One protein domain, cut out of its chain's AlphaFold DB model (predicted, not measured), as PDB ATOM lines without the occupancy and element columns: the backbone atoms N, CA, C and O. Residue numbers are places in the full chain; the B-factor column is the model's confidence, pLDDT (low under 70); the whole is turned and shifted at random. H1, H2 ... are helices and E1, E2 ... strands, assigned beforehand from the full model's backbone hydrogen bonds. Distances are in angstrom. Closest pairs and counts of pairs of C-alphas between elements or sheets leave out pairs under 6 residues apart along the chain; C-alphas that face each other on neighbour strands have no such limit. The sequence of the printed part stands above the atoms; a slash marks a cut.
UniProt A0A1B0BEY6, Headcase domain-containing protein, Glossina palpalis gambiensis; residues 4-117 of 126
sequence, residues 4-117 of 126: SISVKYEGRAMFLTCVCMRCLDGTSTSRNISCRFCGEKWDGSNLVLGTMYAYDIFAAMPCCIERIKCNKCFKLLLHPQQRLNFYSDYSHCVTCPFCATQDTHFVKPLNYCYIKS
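What this domain is: This is residues 4 to 117 of the 126 residues of the protein "Headcase domain-containing protein" of Glossina palpalis gambiensis (UniProt A0A1B0BEY6). With little regular structure, long loops join a strongly twisted antiparallel sheet, E1 - E2 - E4, to an antiparallel pair, E3 and E5, among four short helices. The printed part has 114 residues, 42 in named elements, mixed in class, ordered E1 E2 H1 E3 E4 H2 H3 H4 E5. It is compact, radius of gyration of the C-alphas 14.3 A, and spans 43 by 34 by 23 A.

How they stand to each other: Look at E2, residues 12 to 20, in a hairpin with E1, residues 4 to 9: N 7 and O 14, 2.8 A. E2 also neighbours E4, residues 55 to 58: N 58 and O 17, 3.0 A. E3, residues 33 to 35, neighbours E5, residues 114 to 116: N 115 and O 34, 2.9 A. H3, residues 87 to 91, is on the larger sheet, with 0 of 1 O i to N i+4 and 2 of 2 O i to N i+3 pairs within hydrogen-bond range.

Where its parts are: Find C-alpha 12 at (144.695, 123.436, 120.781); E2 runs 24.5 A to C-alpha 20 at (160.539, 138.728, 131.491).

The domain as a whole: The printed part has no cut; residues 36 to 54, for instance, make a long link. pLDDT is under 70 in 52 residues.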
ATOM      1  N   SER A   4     150.585 138.872 126.149       53.97
ATOM      2  CA  SER A   4     149.772 137.658 126.063       53.97
ATOM      3  C   SER A   4     150.156 136.944 124.774       53.97
ATOM      4  O   SER A   4     150.056 137.541 123.702       53.97
ATOM      5  N   ILE A   5     150.607 135.696 124.866       60.75
ATOM      6  CA  ILE A   5     151.062 134.916 123.711       60.75
ATOM      7  C   ILE A   5     150.065 133.782 123.482       60.75
ATOM      8  O   ILE A   5     149.767 133.019 124.399       60.75
ATOM      9  N   SER A   6     149.543 133.668 122.259       60.53
ATOM     10  CA  SER A   6     148.794 132.485 121.835       60.53
ATOM     11  C   SER A   6     149.773 131.386 121.430       60.53
ATOM     12  O   SER A   6     150.619 131.610 120.561       60.53
ATOM     13  N   VAL A   7     149.649 130.201 122.012       61.72
ATOM     14  CA  VAL A   7     150.516 129.050 121.736       61.72
ATOM     15  C   VAL A   7     149.647 127.882 121.287       61.72
ATOM     16  O   VAL A   7     148.579 127.663 121.850       61.72
ATOM     17  N   LYS A   8     150.069 127.131 120.267       55.56
ATOM     18  CA  LYS A   8     149.411 125.870 119.896       55.56
ATOM     19  C   LYS A   8     150.117 124.719 120.605       55.56
ATOM     20  O   LYS A   8     151.277 124.459 120.313       55.56
ATOM     21  N   TYR A   9     149.415 124.040 121.504       57.38
ATOM     22  CA  TYR A   9     149.892 122.844 122.199       57.38
ATOM     23  C   TYR A   9     148.906 121.699 121.937       57.38
ATOM     24  O   TYR A   9     147.700 121.888 122.088       57.38
ATOM     25  N   GLU A  10     149.401 120.555 121.450       65.88
ATOM     26  CA  GLU A  10     148.589 119.383 121.052       65.88
ATOM     27  C   GLU A  10     147.371 119.721 120.163       65.88
ATOM     28  O   GLU A  10     146.266 119.208 120.328       65.88
ATOM     29  N   GLY A  11     147.549 120.647 119.216       64.88
ATOM     30  CA  GLY A  11     146.491 121.063 118.288       64.88
ATOM     31  C   GLY A  11     145.464 122.049 118.863       64.88
ATOM     32  O   GLY A  11     144.612 122.528 118.115       64.88
ATOM     33  N   ARG A  12     145.557 122.425 120.145       57.69
ATOM     34  CA  ARG A  12     144.695 123.436 120.781       57.69
ATOM     35  C   ARG A  12     145.426 124.766 120.930       57.69
ATOM     36  O   ARG A  12     146.587 124.804 121.326       57.69
ATOM     37  N   ALA A  13     144.742 125.868 120.626       59.59
ATOM     38  CA  ALA A  13     145.246 127.206 120.920       59.59
ATOM     39  C   ALA A  13     145.028 127.518 122.409       59.59
ATOM     40  O   ALA A  13     143.899 127.480 122.895       59.59
ATOM     41  N   MET A  14     146.109 127.819 123.119       59.41
ATOM     42  CA  MET A  14     146.124 128.242 124.516       59.41
ATOM     43  C   MET A  14     146.637 129.676 124.599       59.41
ATOM     44  O   MET A  14     147.514 130.074 123.830       59.41
ATOM     45  N   PHE A  15     146.110 130.455 125.537       61.81
ATOM     46  CA  PHE A  15     146.586 131.810 125.791       61.81
ATOM     47  C   PHE A  15     147.393 131.825 127.068       61.81
ATOM     48  O   PHE A  15     146.909 131.465 128.138       61.81
ATOM     49  N   LEU A  16     148.637 132.258 126.932       62.00
ATOM     50  CA  LEU A  16     149.580 132.281 128.019       62.00
ATOM     51  C   LEU A  16     149.969 133.704 128.341       62.00
ATOM     52  O   LEU A  16     150.077 134.593 127.496       62.00
ATOM     53  N   THR A  17     150.174 133.892 129.623       58.91
ATOM     54  CA  THR A  17     150.615 135.141 130.193       58.91
ATOM     55  C   THR A  17     152.129 135.070 130.358       58.91
ATOM     56  O   THR A  17     152.600 134.055 130.865       58.91
ATOM     57  N   CYS A  18     152.889 136.088 129.927       55.56
ATOM     58  CA  CYS A  18     154.352 136.080 130.042       55.56
ATOM     59  C   CYS A  18     154.937 137.305 130.769       55.56
ATOM     60  O   CYS A  18     154.440 138.431 130.660       55.56
ATOM     61  N   VAL A  19     156.029 137.082 131.507       59.81
ATOM     62  CA  VAL A  19     156.841 138.109 132.186       59.81
ATOM     63  C   VAL A  19     158.306 137.839 131.874       59.81
ATOM     64  O   VAL A  19     158.716 136.689 131.753       59.81
ATOM     65  N   CYS A  20     159.106 138.895 131.713       56.16
ATOM     66  CA  CYS A  20     160.539 138.728 131.491       56.16
ATOM     67  C   CYS A  20     161.238 138.188 132.746       56.16
ATOM     68  O   CYS A  20     160.888 138.576 133.863       56.16
ATOM     69  N   MET A  21     162.300 137.399 132.555       52.97
ATOM     70  CA  MET A  21     163.089 136.833 133.657       52.97
ATOM     71  C   MET A  21     163.587 137.896 134.650       52.97
ATOM     72  O   MET A  21     163.634 137.640 135.838       52.97
ATOM     73  N   ARG A  22     163.839 139.142 134.219       54.47
ATOM     74  CA  ARG A  22     164.229 140.259 135.110       54.47
ATOM     75  C   ARG A  22     163.118 140.726 136.061       54.47
ATOM     76  O   ARG A  22     163.394 141.278 137.118       54.47
ATOM     77  N   CYS A  23     161.855 140.572 135.669       54.69
ATOM     78  CA  CYS A  23     160.715 140.797 136.558       54.69
ATOM     79  C   CYS A  23     160.406 139.551 137.406       54.69
ATOM     80  O   CYS A  23     159.730 139.692 138.424       54.69
ATOM     81  N   LEU A  24     160.894 138.371 136.998       53.91
ATOM     82  CA  LEU A  24     160.805 137.132 137.766       53.91
ATOM     83  C   LEU A  24     161.933 136.974 138.797       53.91
ATOM     84  O   LEU A  24     161.675 136.390 139.844       53.91
ATOM     85  N   ASP A  25     163.144 137.462 138.519       52.81
ATOM     86  CA  ASP A  25     164.386 137.092 139.209       52.81
ATOM     87  C   ASP A  25     164.262 137.180 140.740       52.81
ATOM     88  O   ASP A  25     164.142 138.254 141.342       52.81
ATOM     89  N   GLY A  26     164.219 135.994 141.353       46.78
ATOM     90  CA  GLY A  26     163.922 135.764 142.767       46.78
ATOM     91  C   GLY A  26     165.100 135.927 143.703       46.78
ATOM     92  O   GLY A  26     164.929 135.782 144.907       46.78
ATOM     93  N   THR A  27     166.277 136.233 143.167       47.31
ATOM     94  CA  THR A  27     167.467 136.542 143.967       47.31
ATOM     95  C   THR A  27     167.474 137.988 144.462       47.31
ATOM     96  O   THR A  27     168.212 138.331 145.383       47.31
ATOM     97  N   SER A  28     166.612 138.845 143.906       48.78
ATOM     98  CA  SER A  28     166.462 140.215 144.371       48.78
ATOM     99  C   SER A  28     165.410 140.302 145.483       48.78
ATOM    100  O   SER A  28     164.243 139.954 145.303       48.78
ATOM    101  N   THR A  29     165.780 140.894 146.618       50.91
ATOM    102  CA  THR A  29     164.877 141.365 147.692       50.91
ATOM    103  C   THR A  29     163.791 142.348 147.206       50.91
ATOM    104  O   THR A  29     162.962 142.814 147.982       50.91
ATOM    105  N   SER A  30     163.767 142.650 145.904       52.06
ATOM    106  CA  SER A  30     162.853 143.546 145.202       52.06
ATOM    107  C   SER A  30     161.718 142.852 144.434       52.06
ATOM    108  O   SER A  30     161.078 143.499 143.597       52.06
ATOM    109  N   ARG A  31     161.433 141.563 144.689       58.28
ATOM    110  CA  ARG A  31     160.257 140.885 144.115       58.28
ATOM    111  C   ARG A  31     158.975 141.509 144.680       58.28
ATOM    112  O   ARG A  31     158.504 141.181 145.762       58.28
ATOM    113  N   ASN A  32     158.427 142.451 143.923       66.00
ATOM    114  CA  ASN A  32     157.304 143.292 144.315       66.00
ATOM    115  C   ASN A  32     156.166 143.173 143.294       66.00
ATOM    116  O   ASN A  32     155.712 144.168 142.742       66.00
ATOM    117  N   ILE A  33     155.748 141.951 142.965       71.25
ATOM    118  CA  ILE A  33     154.545 141.735 142.156       71.25
ATOM    119  C   ILE A  33     153.449 141.265 143.102       71.25
ATOM    120  O   ILE A  33     153.568 140.204 143.713       71.25
ATOM    121  N   SER A  34     152.393 142.059 143.232       76.88
ATOM    122  CA  SER A  34     151.225 141.725 144.043       76.88
ATOM    123  C   SER A  34     149.961 141.773 143.205       76.88
ATOM    124  O   SER A  34     149.864 142.515 142.221       76.88
ATOM    125  N   CYS A  35     148.983 140.950 143.572       77.44
ATOM    126  CA  CYS A  35     147.656 141.035 142.987       77.44
ATOM    127  C   CYS A  35     147.062 142.421 143.271       77.44
ATOM    128  O   CYS A  35     147.019 142.853 144.420       77.44
ATOM    129  N   ARG A  36     146.537 143.096 142.245       80.38
ATOM    130  CA  ARG A  36     145.875 144.400 142.401       80.38
ATOM    131  C   ARG A  36     144.640 144.325 143.308       80.38
ATOM    132  O   ARG A  36     144.275 145.322 143.914       80.38
ATOM    133  N   PHE A  37     143.993 143.162 143.368       83.19
ATOM    134  CA  PHE A  37     142.699 142.997 144.027       83.19
ATOM    135  C   PHE A  37     142.812 142.549 145.484       83.19
ATOM    136  O   PHE A  37     142.152 143.118 146.341       83.19
ATOM    137  N   CYS A  38     143.640 141.543 145.774       81.75
ATOM    138  CA  CYS A  38     143.805 141.023 147.136       81.75
ATOM    139  C   CYS A  38     145.139 141.402 147.786       81.75
ATOM    140  O   CYS A  38     145.362 141.054 148.937       81.75
ATOM    141  N   GLY A  39     146.050 142.065 147.066       74.00
ATOM    142  CA  GLY A  39     147.376 142.416 147.581       74.00
ATOM    143  C   GLY A  39     148.336 141.234 147.741       74.00
ATOM    144  O   GLY A  39     149.513 141.460 148.015       74.00
ATOM    145  N   GLU A  40     147.864 140.000 147.525       75.75
ATOM    146  CA  GLU A  40     148.660 138.785 147.678       75.75
ATOM    147  C   GLU A  40     149.933 138.873 146.837       75.75
ATOM    148  O   GLU A  40     149.877 139.117 145.621       75.75
ATOM    149  N   LYS A  41     151.082 138.712 147.498       74.12
ATOM    150  CA  LYS A  41     152.376 138.683 146.821       74.12
ATOM    151  C   LYS A  41     152.448 137.422 145.986       74.12
ATOM    152  O   LYS A  41     152.107 136.336 146.444       74.12
ATOM    153  N   TRP A  42     152.911 137.567 144.757       71.19
ATOM    154  CA  TRP A  42     153.146 136.406 143.930       71.19
ATOM    155  C   TRP A  42     154.422 135.692 144.391       71.19
ATOM    156  O   TRP A  42     155.510 136.270 144.393       71.19
ATOM    157  N   ASP A  43     154.261 134.442 144.810       63.16
ATOM    158  CA  ASP A  43     155.281 133.579 145.414       63.16
ATOM    159  C   ASP A  43     156.143 132.826 144.384       63.16
ATOM    160  O   ASP A  43     157.183 132.272 144.730       63.16
ATOM    161  N   GLY A  44     155.745 132.831 143.108       58.62
ATOM    162  CA  GLY A  44     156.444 132.124 142.035       58.62
ATOM    163  C   GLY A  44     156.133 130.626 141.949       58.62
ATOM    164  O   GLY A  44     156.719 129.958 141.107       58.62
ATOM    165  N   SER A  45     155.202 130.094 142.755       57.09
ATOM    166  CA  SER A  45     154.861 128.657 142.776       57.09
ATOM    167  C   SER A  45     154.047 128.191 141.560       57.09
ATOM    168  O   SER A  45     154.015 127.010 141.241       57.09
ATOM    169  N   ASN A  46     153.428 129.125 140.834       55.34
ATOM    170  CA  ASN A  46     152.578 128.859 139.663       55.34
ATOM    171  C   ASN A  46     153.356 128.849 138.331       55.34
ATOM    172  O   ASN A  46     152.820 129.235 137.285       55.34
ATOM    173  N   LEU A  47     154.643 128.492 138.385       51.78
ATOM    174  CA  LEU A  47     155.545 128.497 137.239       51.78
ATOM    175  C   LEU A  47     155.505 127.156 136.488       51.78
ATOM    176  O   LEU A  47     155.460 126.096 137.102       51.78
ATOM    177  N   VAL A  48     155.670 127.252 135.166       50.56
ATOM    178  CA  VAL A  48     156.045 126.210 134.191       50.56
ATOM    179  C   VAL A  48     154.903 125.624 133.347       50.56
ATOM    180  O   VAL A  48     154.204 124.692 133.727       50.56
ATOM    181  N   LEU A  49     154.847 126.100 132.096       47.38
ATOM    182  CA  LEU A  49     154.437 125.311 130.920       47.38
ATOM    183  C   LEU A  49     155.556 125.214 129.857       47.38
ATOM    184  O   LEU A  49     155.332 124.727 128.755       47.38
ATOM    185  N   GLY A  50     156.778 125.644 130.190       49.09
ATOM    186  CA  GLY A  50     157.962 125.492 129.342       49.09
ATOM    187  C   GLY A  50     158.826 126.749 129.293       49.09
ATOM    188  O   GLY A  50     158.327 127.872 129.258       49.09
ATOM    189  N   THR A  51     160.140 126.548 129.283       41.94
ATOM    190  CA  THR A  51     161.138 127.585 129.028       41.94
ATOM    191  C   THR A  51     161.151 127.901 127.531       41.94
ATOM    192  O   THR A  51     161.901 127.291 126.770       41.94
ATOM    193  N   MET A  52     160.354 128.865 127.062       43.00
ATOM    194  CA  MET A  52     160.818 129.604 125.886       43.00
ATOM    195  C   MET A  52     161.975 130.459 126.387       43.00
ATOM    196  O   MET A  52     161.771 131.217 127.325       43.00
ATOM    197  N   TYR A  53     163.166 130.300 125.802       43.75
ATOM    198  CA  TYR A  53     164.493 130.802 126.217       43.75
ATOM    199  C   TYR A  53     164.610 132.277 126.706       43.75
ATOM    200  O   TYR A  53     165.700 132.712 127.065       43.75
ATOM    201  N   ALA A  54     163.522 133.054 126.762       46.31
ATOM    202  CA  ALA A  54     163.461 134.418 127.284       46.31
ATOM    203  C   ALA A  54     162.238 134.761 128.185       46.31
ATOM    204  O   ALA A  54     162.197 135.880 128.712       46.31
ATOM    205  N   TYR A  55     161.249 133.869 128.374       41.75
ATOM    206  CA  TYR A  55     159.993 134.184 129.082       41.75
ATOM    207  C   TYR A  55     159.439 133.026 129.918       41.75
ATOM    208  O   TYR A  55     159.302 131.909 129.423       41.75
ATOM    209  N   ASP A  56     158.985 133.345 131.132       47.78
ATOM    210  CA  ASP A  56     158.216 132.421 131.958       47.78
ATOM    211  C   ASP A  56     156.726 132.525 131.648       47.78
ATOM    212  O   ASP A  56     156.139 133.612 131.576       47.78
ATOM    213  N   ILE A  57     156.137 131.355 131.441       50.84
ATOM    214  CA  ILE A  57     154.740 131.132 131.099       50.84
ATOM    215  C   ILE A  57     153.980 130.864 132.400       50.84
ATOM    216  O   ILE A  57     154.260 129.889 133.097       50.84
ATOM    217  N   PHE A  58     153.025 131.732 132.732       54.09
ATOM    218  CA  PHE A  58     152.230 131.615 133.955       54.09
ATOM    219  C   PHE A  58     151.046 130.686 133.728       54.09
ATOM    220  O   PHE A  58     150.275 130.882 132.783       54.09
ATOM    221  N   ALA A  59     150.815 129.777 134.670       53.16
ATOM    222  CA  ALA A  59     149.472 129.274 134.887       53.16
ATOM    223  C   ALA A  59     148.601 130.431 135.394       53.16
ATOM    224  O   ALA A  59     148.974 131.140 136.332       53.16
ATOM    225  N   ALA A  60     147.431 130.637 134.792       58.41
ATOM    226  CA  ALA A  60     146.493 131.686 135.177       58.41
ATOM    227  C   ALA A  60     145.776 131.377 136.511       58.41
ATOM    228  O   ALA A  60     144.568 131.576 136.623       58.41
ATOM    229  N   MET A  61     146.496 130.885 137.528       68.56
ATOM    230  CA  MET A  61     145.882 130.483 138.786       68.56
ATOM    231  C   MET A  61     145.278 131.713 139.486       68.56
ATOM    232  O   MET A  61     145.974 132.702 139.749       68.56
ATOM    233  N   PRO A  62     143.971 131.689 139.783       75.12
ATOM    234  CA  PRO A  62     143.303 132.787 140.449       75.12
ATOM    235  C   PRO A  62     143.642 132.793 141.944       75.12
ATOM    236  O   PRO A  62     143.325 131.858 142.672       75.12
ATOM    237  N   CYS A  63     144.238 133.884 142.428       77.94
ATOM    238  CA  CYS A  63     144.523 134.077 143.855       77.94
ATOM    239  C   CYS A  63     143.332 134.639 144.657       77.94
ATOM    240  O   CYS A  63     143.362 134.635 145.880       77.94
ATOM    241  N   CYS A  64     142.287 135.151 143.994       82.56
ATOM    242  CA  CYS A  64     141.127 135.772 144.645       82.56
ATOM    243  C   CYS A  64     139.859 135.691 143.783       82.56
ATOM    244  O   CYS A  64     139.916 135.343 142.601       82.56
ATOM    245  N   ILE A  65     138.713 136.067 144.359       86.94
ATOM    246  CA  ILE A  65     137.404 136.014 143.688       86.94
ATOM    247  C   ILE A  65     137.324 136.900 142.440       86.94
ATOM    248  O   ILE A  65     136.630 136.565 141.487       86.94
ATOM    249  N   GLU A  66     138.082 137.998 142.394       86.06
ATOM    250  CA  GLU A  66     138.132 138.884 141.224       86.06
ATOM    251  C   GLU A  66     138.734 138.190 139.996       86.06
ATOM    252  O   GLU A  66     138.444 138.551 138.857       86.06
ATOM    253  N   ARG A  67     139.546 137.151 140.219       83.94
ATOM    254  CA  ARG A  67     140.223 136.387 139.167       83.94
ATOM    255  C   ARG A  67     139.379 135.250 138.591       83.94
ATOM    256  O   ARG A  67     139.783 134.679 137.586       83.94
ATOM    257  N   ILE A  68     138.232 134.935 139.196       88.06
ATOM    258  CA  ILE A  68     137.308 133.879 138.740       88.06
ATOM    259  C   ILE A  68     135.981 134.435 138.213       88.06
ATOM    260  O   ILE A  68     135.012 133.694 138.058       88.06
ATOM    261  N   LYS A  69     135.918 135.742 137.945       90.25
ATOM    262  CA  LYS A  69     134.740 136.397 137.376       90.25
ATOM    263  C   LYS A  69     134.720 136.300 135.856       90.25
ATOM    264  O   LYS A  69     135.748 136.415 135.193       90.25
ATOM    265  N   CYS A  70     133.518 136.179 135.307       90.88
ATOM    266  CA  CYS A  70     133.280 136.301 133.876       90.88
ATOM    267  C   CYS A  70     133.731 137.668 133.340       90.88
ATOM    268  O   CYS A  70     133.532 138.698 133.982       90.88
ATOM    269  N   ASN A  71     134.264 137.677 132.117       88.62
ATOM    270  CA  ASN A  71     134.733 138.884 131.428       88.62
ATOM    271  C   ASN A  71     133.601 139.852 131.056       88.62
ATOM    272  O   ASN A  71     133.866 141.034 130.871       88.62
ATOM    273  N   LYS A  72     132.360 139.357 130.948       90.81
ATOM    274  CA  LYS A  72     131.205 140.136 130.485       90.81
ATOM    275  C   LYS A  72     130.237 140.490 131.607       90.81
ATOM    276  O   LYS A  72     129.917 141.653 131.800       90.81
ATOM    277  N   CYS A  73     129.747 139.489 132.340       93.00
ATOM    278  CA  CYS A  73     128.723 139.705 133.368       93.00
ATOM    279  C   CYS A  73     129.288 139.856 134.785       93.00
ATOM    280  O   CYS A  73     128.512 140.039 135.718       93.00
ATOM    281  N   PHE A  74     130.610 139.724 134.961       91.38
ATOM    282  CA  PHE A  74     131.313 139.823 136.247       91.38
ATOM    283  C   PHE A  74     130.816 138.872 137.353       91.38
ATOM    284  O   PHE A  74     131.220 138.997 138.508       91.38
ATOM    285  N   LYS A  75     129.983 137.879 137.012       92.12
ATOM    286  CA  LYS A  75     129.550 136.816 137.927       92.12
ATOM    287  C   LYS A  75     130.640 135.755 138.085       92.12
ATOM    288  O   LYS A  75     131.443 135.543 137.175       92.12
ATOM    289  N   LEU A  76     130.658 135.101 139.244       91.00
ATOM    290  CA  LEU A  76     131.647 134.081 139.600       91.00
ATOM    291  C   LEU A  76     131.448 132.810 138.774       91.00
ATOM    292  O   LEU A  76     130.350 132.272 138.731       91.00
ATOM    293  N   LEU A  77     132.510 132.328 138.136       90.06
ATOM    294  CA  LEU A  77     132.496 131.101 137.333       90.06
ATOM    295  C   LEU A  77     132.880 129.858 138.132       90.06
ATOM    296  O   LEU A  77     132.519 128.750 137.752       90.06
ATOM    297  N   LEU A  78     133.631 130.047 139.213       87.00
ATOM    298  CA  LEU A  78     134.068 128.997 140.123       87.00
ATOM    299  C   LEU A  78     133.743 129.419 141.550       87.00
ATOM    300  O   LEU A  78     133.694 130.613 141.862       87.00
ATOM    301  N   HIS A  79     133.552 128.442 142.429       83.12
ATOM    302  CA  HIS A  79     133.487 128.726 143.855       83.12
ATOM    303  C   HIS A  79     134.868 129.214 144.351       83.12
ATOM    304  O   HIS A  79     135.885 128.688 143.897       83.12
ATOM    305  N   PRO A  80     134.964 130.167 145.299       79.31
ATOM    306  CA  PRO A  80     136.251 130.686 145.784       79.31
ATOM    307  C   PRO A  80     137.216 129.620 146.326       79.31
ATOM    308  O   PRO A  80     138.434 129.796 146.252       79.31
ATOM    309  N   GLN A  81     136.679 128.513 146.845       79.25
ATOM    310  CA  GLN A  81     137.444 127.366 147.351       79.25
ATOM    311  C   GLN A  81     137.719 126.304 146.279       79.25
ATOM    312  O   GLN A  81     138.582 125.453 146.464       79.25
ATOM    313  N   GLN A  82     137.004 126.345 145.154       81.62
ATOM    314  CA  GLN A  82     137.206 125.394 144.073       81.62
ATOM    315  C   GLN A  82     138.531 125.702 143.372       81.62
ATOM    316  O   GLN A  82     138.840 126.845 143.015       81.62
ATOM    317  N   ARG A  83     139.333 124.657 143.191       80.50
ATOM    318  CA  ARG A  83     140.559 124.677 142.400       80.50
ATOM    319  C   ARG A  83     140.432 123.624 141.312       80.50
ATOM    320  O   ARG A  83     139.829 122.578 141.536       80.50
ATOM    321  N   LEU A  84     140.922 123.945 140.121       78.50
ATOM    322  CA  LEU A  84     141.015 122.977 139.038       78.50
ATOM    323  C   LEU A  84     142.233 122.092 139.304       78.50
ATOM    324  O   LEU A  84     143.231 122.564 139.850       78.50
ATOM    325  N   ASN A  85     142.125 120.816 138.941       73.94
ATOM    326  CA  ASN A  85     143.164 119.825 139.219       73.94
ATOM    327  C   ASN A  85     144.435 120.086 138.405       73.94
ATOM    328  O   ASN A  85     145.531 119.784 138.870       73.94
ATOM    329  N   PHE A  86     144.292 120.667 137.209       71.62
ATOM    330  CA  PHE A  86     145.407 120.986 136.331       71.62
ATOM    331  C   PHE A  86     145.494 122.488 136.070       71.62
ATOM    332  O   PHE A  86     144.504 123.167 135.796       71.62
ATOM    333  N   TYR A  87     146.717 123.014 136.098       69.19
ATOM    334  CA  TYR A  87     146.992 124.420 135.805       69.19
ATOM    335  C   TYR A  87     146.586 124.836 134.385       69.19
ATOM    336  O   TYR A  87     146.166 125.976 134.168       69.19
ATOM    337  N   SER A  88     146.681 123.912 133.426       68.56
ATOM    338  CA  SER A  88     146.259 124.105 132.036       68.56
ATOM    339  C   SER A  88     144.764 124.403 131.910       68.56
ATOM    340  O   SER A  88     144.381 125.171 131.028       68.56
ATOM    341  N   ASP A  89     143.929 123.896 132.823       76.88
ATOM    342  CA  ASP A  89     142.477 124.075 132.751       76.88
ATOM    343  C   ASP A  89     142.052 125.540 132.911       76.88
ATOM    344  O   ASP A  89     141.053 125.968 132.335       76.88
ATOM    345  N   TYR A  90     142.850 126.348 133.617       77.94
ATOM    346  CA  TYR A  90     142.623 127.790 133.728       77.94
ATOM    347  C   TYR A  90     142.862 128.543 132.412       77.94
ATOM    348  O   TYR A  90     142.420 129.679 132.264       77.94
ATOM    349  N   SER A  91     143.549 127.930 131.449       76.12
ATOM    350  CA  SER A  91     143.828 128.543 130.145       76.12
ATOM    351  C   SER A  91     142.786 128.183 129.086       76.12
ATOM    352  O   SER A  91     142.842 128.697 127.967       76.12
ATOM    353  N   HIS A  92     141.836 127.304 129.414       78.00
ATOM    354  CA  HIS A  92     140.794 126.888 128.490       78.00
ATOM    355  C   HIS A  92     139.722 127.962 128.299       78.00
ATOM    356  O   HIS A  92     139.404 128.756 129.188       78.00
ATOM    357  N   CYS A  93     139.134 127.951 127.105       83.19
ATOM    358  CA  CYS A  93     137.932 128.707 126.812       83.19
ATOM    359  C   CYS A  93     136.749 128.018 127.504       83.19
ATOM    360  O   CYS A  93     136.506 126.833 127.266       83.19
ATOM    361  N   VAL A  94     136.030 128.737 128.363       87.88
ATOM    362  CA  VAL A  94     134.890 128.188 129.110       87.88
ATOM    363  C   VAL A  94     133.654 129.045 128.881       87.88
ATOM    364  O   VAL A  94     133.740 130.262 128.722       87.88
ATOM    365  N   THR A  95     132.489 128.404 128.852       91.56
ATOM    366  CA  THR A  95     131.210 129.095 128.674       91.56
ATOM    367  C   THR A  95     130.698 129.590 130.020       91.56
ATOM    368  O   THR A  95     130.536 128.814 130.960       91.56
ATOM    369  N   CYS A  96     130.399 130.884 130.122       91.69
ATOM    370  CA  CYS A  96     129.787 131.446 131.316       91.69
ATOM    371  C   CYS A  96     128.356 130.904 131.513       91.69
ATOM    372  O   CYS A  96     127.507 131.150 130.653       91.69
ATOM    373  N   PRO A  97     128.025 130.294 132.668       91.38
ATOM    374  CA  PRO A  97     126.692 129.740 132.918       91.38
ATOM    375  C   PRO A  97     125.603 130.812 133.087       91.38
ATOM    376  O   PRO A  97     124.421 130.497 133.063       91.38
ATOM    377  N   PHE A  98     125.977 132.086 133.250       93.62
ATOM    378  CA  PHE A  98     125.023 133.176 133.482       93.62
ATOM    379  C   PHE A  98     124.731 134.042 132.257       93.62
ATOM    380  O   PHE A  98     123.696 134.695 132.219       93.62
ATOM    381  N   CYS A  99     125.667 134.138 131.311       94.56
ATOM    382  CA  CYS A  99     125.520 135.011 130.139       94.56
ATOM    383  C   CYS A  99     125.896 134.337 128.816       94.56
ATOM    384  O   CYS A  99     125.979 135.023 127.799       94.56
ATOM    385  N   ALA A 100     126.179 133.029 128.844       92.94
ATOM    386  CA  ALA A 100     126.553 132.193 127.702       92.94
ATOM    387  C   ALA A 100     127.778 132.672 126.897       92.94
ATOM    388  O   ALA A 100     128.069 132.140 125.831       92.94
ATOM    389  N   THR A 101     128.523 133.665 127.394       93.88
ATOM    390  CA  THR A 101     129.748 134.136 126.738       93.88
ATOM    391  C   THR A 101     130.828 133.077 126.878       93.88
ATOM    392  O   THR A 101     131.080 132.618 127.988       93.88
ATOM    393  N   GLN A 102     131.443 132.706 125.761       91.69
ATOM    394  CA  GLN A 102     132.540 131.752 125.707       91.69
ATOM    395  C   GLN A 102     133.851 132.530 125.573       91.69
ATOM    396  O   GLN A 102     134.023 133.275 124.611       91.69
ATOM    397  N   ASP A 103     134.734 132.425 126.563       86.00
ATOM    398  CA  ASP A 103     135.997 133.171 126.581       86.00
ATOM    399  C   ASP A 103     137.012 132.504 127.529       86.00
ATOM    400  O   ASP A 103     136.664 131.661 128.364       86.00
ATOM    401  N   THR A 104     138.281 132.903 127.456       85.25
ATOM    402  CA  THR A 104     139.310 132.533 128.436       85.25
ATOM    403  C   THR A 104     139.177 133.413 129.675       85.25
ATOM    404  O   THR A 104     139.929 134.363 129.888       85.25
ATOM    405  N   HIS A 105     138.169 133.136 130.499       86.50
ATOM    406  CA  HIS A 105     137.798 134.017 131.606       86.50
ATOM    407  C   HIS A 105     138.857 134.144 132.713       86.50
ATOM    408  O   HIS A 105     138.946 135.189 133.356       86.50
ATOM    409  N   PHE A 106     139.669 133.109 132.934       82.81
ATOM    410  CA  PHE A 106     140.711 133.133 133.969       82.81
ATOM    411  C   PHE A 106     142.036 133.717 133.459       82.81
ATOM    412  O   PHE A 106     142.861 134.166 134.259       82.81
ATOM    413  N   VAL A 107     142.216 133.785 132.135       78.06
ATOM    414  CA  VAL A 107     143.377 134.408 131.497       78.06
ATOM    415  C   VAL A 107     143.115 135.901 131.360       78.06
ATOM    416  O   VAL A 107     142.261 136.354 130.601       78.06
ATOM    417  N   LYS A 108     143.858 136.686 132.131       76.69
ATOM    418  CA  LYS A 108     143.721 138.139 132.191       76.69
ATOM    419  C   LYS A 108     145.079 138.788 131.954       76.69
ATOM    420  O   LYS A 108     146.087 138.250 132.417       76.69
ATOM    421  N   PRO A 109     145.127 139.963 131.305       71.31
ATOM    422  CA  PRO A 109     146.366 140.716 131.168       71.31
ATOM    423  C   PRO A 109     147.035 140.945 132.534       71.31
ATOM    424  O   PRO A 109     146.368 141.328 133.497       71.31
ATOM    425  N   LEU A 110     148.353 140.746 132.662       69.25
ATOM    426  CA  LEU A 110     148.991 140.901 133.982       69.25
ATOM    427  C   LEU A 110     148.907 142.317 134.514       69.25
ATOM    428  O   LEU A 110     148.794 142.476 135.714       69.25
ATOM    429  N   ASN A 111     148.934 143.339 133.663       70.19
ATOM    430  CA  ASN A 111     148.751 144.728 134.090       70.19
ATOM    431  C   ASN A 111     147.346 145.005 134.657       70.19
ATOM    432  O   ASN A 111     147.154 146.006 135.349       70.19
ATOM    433  N   TYR A 112     146.370 144.147 134.351       77.19
ATOM    434  CA  TYR A 112     145.051 144.166 134.970       77.19
ATOM    435  C   TYR A 112     145.090 143.477 136.339       77.19
ATOM    436  O   TYR A 112     144.562 144.000 137.317       77.19
ATOM    437  N   CYS A 113     145.743 142.318 136.417       75.19
ATOM    438  CA  CYS A 113     145.734 141.475 137.609       75.19
ATOM    439  C   CYS A 113     146.772 141.809 138.669       75.19
ATOM    440  O   CYS A 113     146.537 141.544 139.846       75.19
ATOM    441  N   TYR A 114     147.912 142.339 138.264       76.00
ATOM    442  CA  TYR A 114     149.080 142.528 139.098       76.00
ATOM    443  C   TYR A 114     149.629 143.934 138.934       76.00
ATOM    444  O   TYR A 114     149.574 144.553 137.868       76.00
ATOM    445  N   ILE A 115     150.198 144.425 140.021       75.31
ATOM    446  CA  ILE A 115     150.954 145.665 140.055       75.31
ATOM    447  C   ILE A 115     152.384 145.344 140.455       75.31
ATOM    448  O   ILE A 115     152.633 144.447 141.261       75.31
ATOM    449  N   LYS A 116     153.328 146.076 139.864       70.25
ATOM    450  CA  LYS A 116     154.712 146.069 140.317       70.25
ATOM    451  C   LYS A 116     154.868 147.191 141.339       70.25
ATOM    452  O   LYS A 116     154.829 148.358 140.952       70.25
ATOM    453  N   SER A 117     155.051 146.868 142.612       61.72
ATOM    454  CA  SER A 117     155.508 147.845 143.598       61.72
ATOM    455  C   SER A 117     156.950 148.220 143.236       61.72
ATOM    456  O   SER A 117     157.844 147.376 143.185       61.72
TER     457      SER A 117